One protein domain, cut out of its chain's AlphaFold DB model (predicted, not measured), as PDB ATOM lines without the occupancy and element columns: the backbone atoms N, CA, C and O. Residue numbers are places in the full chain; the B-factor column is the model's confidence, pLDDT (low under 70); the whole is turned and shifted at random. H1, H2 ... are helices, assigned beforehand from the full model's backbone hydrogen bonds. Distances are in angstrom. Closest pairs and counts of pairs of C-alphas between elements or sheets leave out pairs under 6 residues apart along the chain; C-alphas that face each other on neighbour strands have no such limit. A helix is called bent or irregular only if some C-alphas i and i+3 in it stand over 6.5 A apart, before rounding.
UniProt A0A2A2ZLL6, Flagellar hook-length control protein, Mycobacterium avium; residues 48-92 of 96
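AT A GLANCE: This is residues 48 to 92 of the 96 residues of the protein "Flagellar hook-length control protein" of Mycobacterium avium (UniProt A0A2A2ZLL6). Two helices, H2 and H1, stand as the two arms of a wide, open U, joined at its base by residues 66 to 70, with an empty gap between the arms. Beyond the far end of H2, residues 86 to 92 fold back along the side of H2 away from H1, while residues 48 to 59, of which 53 to 59 belong to H1, stick out free. The printed part has 45 residues with two named helices, H1 then H2 along the chain, and no named strand; the class is all helix. It is loose, with a radius of gyration of the C-alphas of 12.6 A, and flat, spanning 33 by 27 by 9 A.

IN THESE COORDINATES: H2, the longest helix by residues, holds residues 71 to 85 and measures 21.2 A from C-alpha 71 at (26.143, 18.827, -26.818) to C-alpha 85 at (35.756, 34.283, -16.042). H1 holds residues 53 to 65 and measures 18.5 A; its C-alpha 53 is at (48.621, 21.838, -20.849).

HOW THE PARTS SIT: H2 and H1 are apart: no C-alpha of the one is within 8 A of the other. The five residues between them, 66 to 70, form a tight link. In both H1 and H2, every O i to N i+4 pair is within hydrogen-bond range. Neither helix is bent.

THE WHOLE: The two C-alphas farthest apart, those of Ala 51 and Pro 92, are 36.5 A from each other, and the C-alphas of Asp 48 and Pro 92 are 29.6 A apart. The printed part has no cut. The mean pLDDT of the printed part is 89.7, and residues 87 to 92 are under 70.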
ATOM      1  N   ASP A  48      46.661  26.163 -16.266       81.19
ATOM      2  CA  ASP A  48      47.527  26.773 -17.296       81.19
ATOM      3  C   ASP A  48      49.048  26.675 -17.023       81.19
ATOM      4  O   ASP A  48      49.851  26.860 -17.933       81.19
ATOM      5  N   GLY A  49      49.457  26.392 -15.781       87.25
ATOM      6  CA  GLY A  49      50.856  26.151 -15.399       87.25
ATOM      7  C   GLY A  49      51.336  24.705 -15.590       87.25
ATOM      8  O   GLY A  49      52.489  24.406 -15.286       87.25
ATOM      9  N   ASP A  50      50.465  23.809 -16.048       91.12
ATOM     10  CA  ASP A  50      50.781  22.410 -16.314       91.12
ATOM     11  C   ASP A  50      51.709  22.279 -17.534       91.12
ATOM     12  O   ASP A  50      51.435  22.811 -18.612       91.12
ATOM     13  N   ALA A  51      52.802  21.527 -17.394       91.44
ATOM     14  CA  ALA A  51      53.731  21.275 -18.495       91.44
ATOM     15  C   ALA A  51      53.075  20.520 -19.668       91.44
ATOM     16  O   ALA A  51      53.530  20.639 -20.807       91.44
ATOM     17  N   LEU A  52      52.000  19.768 -19.410       93.00
ATOM     18  CA  LEU A  52      51.239  19.020 -20.410       93.00
ATOM     19  C   LEU A  52      50.003  19.779 -20.917       93.00
ATOM     20  O   LEU A  52      49.226  19.228 -21.700       93.00
ATOM     21  N   TRP A  53      49.821  21.050 -20.540       93.50
ATOM     22  CA  TRP A  53      48.621  21.838 -20.849       93.50
ATOM     23  C   TRP A  53      48.207  21.809 -22.329       93.50
ATOM     24  O   TRP A  53      47.044  21.561 -22.657       93.50
ATOM     25  N   ALA A  54      49.164  22.003 -23.242       93.56
ATOM     26  CA  ALA A  54      48.899  21.978 -24.681       93.56
ATOM     27  C   ALA A  54      48.371  20.609 -25.151       93.56
ATOM     28  O   ALA A  54      47.411  20.547 -25.923       93.56
ATOM     29  N   LEU A  55      48.941  19.519 -24.627       93.75
ATOM     30  CA  LEU A  55      48.505  18.160 -24.935       93.75
ATOM     31  C   LEU A  55      47.091  17.894 -24.397       93.75
ATOM     32  O   LEU A  55      46.274  17.315 -25.111       93.75
ATOM     33  N   HIS A  56      46.764  18.356 -23.186       95.06
ATOM     34  CA  HIS A  56      45.403  18.240 -22.647       95.06
ATOM     35  C   HIS A  56      44.373  18.928 -23.542       95.06
ATOM     36  O   HIS A  56      43.329  18.345 -23.836       95.06
ATOM     37  N   ALA A  57      44.673  20.136 -24.026       94.50
ATOM     38  CA  ALA A  57      43.776  20.863 -24.919       94.50
ATOM     39  C   ALA A  57      43.580  20.138 -26.264       94.50
ATOM     40  O   ALA A  57      42.459  20.079 -26.778       94.50
ATOM     41  N   ASP A  58      44.648  19.573 -26.831       96.44
ATOM     42  CA  ASP A  58      44.583  18.798 -28.074       96.44
ATOM     43  C   ASP A  58      43.768  17.510 -27.911       96.44
ATOM     44  O   ASP A  58      42.927  17.200 -28.760       96.44
ATOM     45  N   VAL A  59      43.981  16.772 -26.819       95.38
ATOM     46  CA  VAL A  59      43.232  15.544 -26.513       95.38
ATOM     47  C   VAL A  59      41.765  15.859 -26.236       95.38
ATOM     48  O   VAL A  59      40.897  15.178 -26.775       95.38
ATOM     49  N   ALA A  60      41.462  16.912 -25.473       95.06
ATOM     50  CA  ALA A  60      40.087  17.322 -25.198       95.06
ATOM     51  C   ALA A  60      39.327  17.662 -26.490       95.06
ATOM     52  O   ALA A  60      38.206  17.193 -26.688       95.06
ATOM     53  N   ARG A  61      39.953  18.408 -27.414       96.81
ATOM     54  CA  ARG A  61      39.364  18.719 -28.728       96.81
ATOM     55  C   ARG A  61      39.068  17.458 -29.542       96.81
ATOM     56  O   ARG A  61      37.984  17.345 -30.110       96.81
ATOM     57  N   GLN A  62      40.001  16.509 -29.580       97.88
ATOM     58  CA  GLN A  62      39.808  15.235 -30.279       97.88
ATOM     59  C   GLN A  62      38.704  14.391 -29.636       97.88
ATOM     60  O   GLN A  62      37.828  13.894 -30.339       97.88
ATOM     61  N   ALA A  63      38.708  14.272 -28.307       97.25
ATOM     62  CA  ALA A  63      37.715  13.512 -27.558       97.25
ATOM     63  C   ALA A  63      36.302  14.061 -27.796       97.25
ATOM     64  O   ALA A  63      35.394  13.306 -28.135       97.25
ATOM     65  N   VAL A  64      36.125  15.383 -27.711       97.19
ATOM     66  CA  VAL A  64      34.851  16.040 -28.034       97.19
ATOM     67  C   VAL A  64      34.455  15.800 -29.491       97.19
ATOM     68  O   VAL A  64      33.306  15.456 -29.754       97.19
ATOM     69  N   GLY A  65      35.395  15.913 -30.436       97.06
ATOM     70  CA  GLY A  65      35.141  15.640 -31.855       97.06
ATOM     71  C   GLY A  65      34.692  14.201 -32.144       97.06
ATOM     72  O   GLY A  65      33.964  13.972 -33.108       97.06
ATOM     73  N   LEU A  66      35.078  13.248 -31.293       98.06
ATOM     74  CA  LEU A  66      34.656  11.846 -31.343       98.06
ATOM     75  C   LEU A  66      33.422  11.545 -30.471       98.06
ATOM     76  O   LEU A  66      33.011  10.391 -30.380       98.06
ATOM     77  N   GLY A  67      32.815  12.563 -29.851       96.62
ATOM     78  CA  GLY A  67      31.581  12.426 -29.077       96.62
ATOM     79  C   GLY A  67      31.773  11.996 -27.623       96.62
ATOM     80  O   GLY A  67      30.860  11.418 -27.043       96.62
ATOM     81  N   ALA A  68      32.933  12.270 -27.016       96.81
ATOM     82  CA  ALA A  68      33.175  11.961 -25.604       96.81
ATOM     83  C   ALA A  68      32.226  12.698 -24.643       96.81
ATOM     84  O   ALA A  68      31.993  12.204 -23.545       96.81
ATOM     85  N   LEU A  69      31.691  13.854 -25.056       97.06
ATOM     86  CA  LEU A  69      30.711  14.643 -24.308       97.06
ATOM     87  C   LEU A  69      29.508  14.956 -25.194       97.06
ATOM     88  O   LEU A  69      29.647  15.174 -26.403       97.06
ATOM     89  N   SER A  70      28.325  15.017 -24.584       96.44
ATOM     90  CA  SER A  70      27.108  15.410 -25.298       96.44
ATOM     91  C   SER A  70      27.074  16.926 -25.572       96.44
ATOM     92  O   SER A  70      27.703  17.706 -24.852       96.44
ATOM     93  N   PRO A  71      26.309  17.395 -26.579       95.81
ATOM     94  CA  PRO A  71      26.143  18.827 -26.818       95.81
ATOM     95  C   PRO A  71      25.556  19.598 -25.630       95.81
ATOM     96  O   PRO A  71      25.889  20.767 -25.459       95.81
ATOM     97  N   ASP A  72      24.685  18.975 -24.835       96.69
ATOM     98  CA  ASP A  72      24.077  19.621 -23.669       96.69
ATOM     99  C   ASP A  72      25.094  19.760 -22.530       96.69
ATOM    100  O   ASP A  72      25.270  20.855 -22.001       96.69
ATOM    101  N   GLU A  73      25.870  18.708 -22.262       96.94
ATOM    102  CA  GLU A  73      26.967  18.738 -21.286       96.94
ATOM    103  C   GLU A  73      28.029  19.792 -21.645       96.94
ATOM    104  O   GLU A  73      28.508  20.530 -20.786       96.94
ATOM    105  N   LEU A  74      28.355  19.956 -22.932       96.62
ATOM    106  CA  LEU A  74      29.261  21.021 -23.377       96.62
ATOM    107  C   LEU A  74      28.712  22.428 -23.102       96.62
ATOM    108  O   LEU A  74      29.489  23.333 -22.792       96.62
ATOM    109  N   ARG A  75      27.392  22.640 -23.206       96.00
ATOM    110  CA  ARG A  75      26.773  23.936 -22.864       96.00
ATOM    111  C   ARG A  75      26.825  24.197 -21.364       96.00
ATOM    112  O   ARG A  75      27.058  25.337 -20.968       96.00
ATOM    113  N   GLU A  76      26.638  23.167 -20.544       96.25
ATOM    114  CA  GLU A  76      26.785  23.273 -19.090       96.25
ATOM    115  C   GLU A  76      28.213  23.683 -18.717       96.25
ATOM    116  O   GLU A  76      28.411  24.654 -17.984       96.25
ATOM    117  N   TRP A  77      29.221  23.030 -19.301       94.88
ATOM    118  CA  TRP A  77      30.618  23.399 -19.073       94.88
ATOM    119  C   TRP A  77      30.973  24.787 -19.611       94.88
ATOM    120  O   TRP A  77      31.756  25.498 -18.981       94.88
ATOM    121  N   ALA A  78      30.371  25.224 -20.721       94.50
ATOM    122  CA  ALA A  78      30.517  26.601 -21.188       94.50
ATOM    123  C   ALA A  78      29.986  27.608 -20.151       94.50
ATOM    124  O   ALA A  78      30.676  28.575 -19.839       94.50
ATOM    125  N   ALA A  79      28.826  27.343 -19.539       93.88
ATOM    126  CA  ALA A  79      28.286  28.189 -18.473       93.88
ATOM    127  C   ALA A  79      29.194  28.220 -17.227       93.88
ATOM    128  O   ALA A  79      29.371  29.276 -16.616       93.88
ATOM    129  N   VAL A  80      29.823  27.091 -16.869       93.94
ATOM    130  CA  VAL A  80      30.831  27.036 -15.792       93.94
ATOM    131  C   VAL A  80      32.040  27.921 -16.117       93.94
ATOM    132  O   VAL A  80      32.526  28.649 -15.247       93.94
ATOM    133  N   LEU A  81      32.525  27.895 -17.362       91.38
ATOM    134  CA  LEU A  81      33.650  28.726 -17.804       91.38
ATOM    135  C   LEU A  81      33.301  30.220 -17.821       91.38
ATOM    136  O   LEU A  81      34.111  31.034 -17.366       91.38
ATOM    137  N   ASP A  82      32.102  30.578 -18.281       90.44
ATOM    138  CA  ASP A  82      31.602  31.955 -18.247       90.44
ATOM    139  C   ASP A  82      31.550  32.468 -16.801       90.44
ATOM    140  O   ASP A  82      32.112  33.517 -16.487       90.44
ATOM    141  N   HIS A  83      30.996  31.672 -15.879       90.56
ATOM    142  CA  HIS A  83      30.967  32.013 -14.456       90.56
ATOM    143  C   HIS A  83      32.378  32.180 -13.867       90.56
ATOM    144  O   HIS A  83      32.637  33.135 -13.136       90.56
ATOM    145  N   ARG A  84      33.323  31.288 -14.205       87.50
ATOM    146  CA  ARG A  84      34.722  31.369 -13.743       87.50
ATOM    147  C   ARG A  84      35.425  32.645 -14.216       87.50
ATOM    148  O   ARG A  84      36.252  33.188 -13.490       87.50
ATOM    149  N   THR A  85      35.132  33.097 -15.431       85.06
ATOM    150  CA  THR A  85      35.756  34.283 -16.042       85.06
ATOM    151  C   THR A  85      35.014  35.585 -15.730       85.06
ATOM    152  O   THR A  85      35.490  36.659 -16.094       85.06
ATOM    153  N   GLY A  86      33.873  35.506 -15.036       77.62
ATOM    154  CA  GLY A  86      33.001  36.651 -14.771       77.62
ATOM    155  C   GLY A  86      32.254  37.144 -16.013       77.62
ATOM    156  O   GLY A  86      31.745  38.266 -16.015       77.62
ATOM    157  N   ALA A  87      32.194  36.339 -17.076       69.25
ATOM    158  CA  ALA A  87      31.433  36.662 -18.270       69.25
ATOM    159  C   ALA A  87      29.923  36.530 -17.980       69.25
ATOM    160  O   ALA A  87      29.489  35.552 -17.365       69.25
ATOM    161  N   PRO A  88      29.090  37.500 -18.400       60.78
ATOM    162  CA  PRO A  88      27.648  37.390 -18.239       60.78
ATOM    163  C   PRO A  88      27.113  36.260 -19.125       60.78
ATOM    164  O   PRO A  88      27.370  36.242 -20.329       60.78
ATOM    165  N   ALA A  89      26.338  35.346 -18.532       61.28
ATOM    166  CA  ALA A  89      25.709  34.247 -19.256       61.28
ATOM    167  C   ALA A  89      24.900  34.790 -20.445       61.28
ATOM    168  O   ALA A  89      23.996  35.616 -20.276       61.28
ATOM    169  N   LYS A  90      25.232  34.345 -21.661       65.19
ATOM    170  CA  LYS A  90      24.524  34.784 -22.865       65.19
ATOM    171  C   LYS A  90      23.101  34.203 -22.849       65.19
ATOM    172  O   LYS A  90      22.965  32.981 -22.771       65.19
ATOM    173  N   PRO A  91      22.041  35.029 -22.939       60.66
ATOM    174  CA  PRO A  91      20.679  34.513 -22.950       60.66
ATOM    175  C   PRO A  91      20.454  33.588 -24.158       60.66
ATOM    176  O   PRO A  91      21.035  33.830 -25.227       60.66
ATOM    177  N   PRO A  92      19.630  32.532 -24.008       67.88
ATOM    178  CA  PRO A  92      19.357  31.597 -25.090       67.88
ATOM    179  C   PRO A  92      18.792  32.339 -26.303       67.88
ATOM    180  O   PRO A  92      17.977  33.255 -26.170       67.88
TER     181      PRO A  92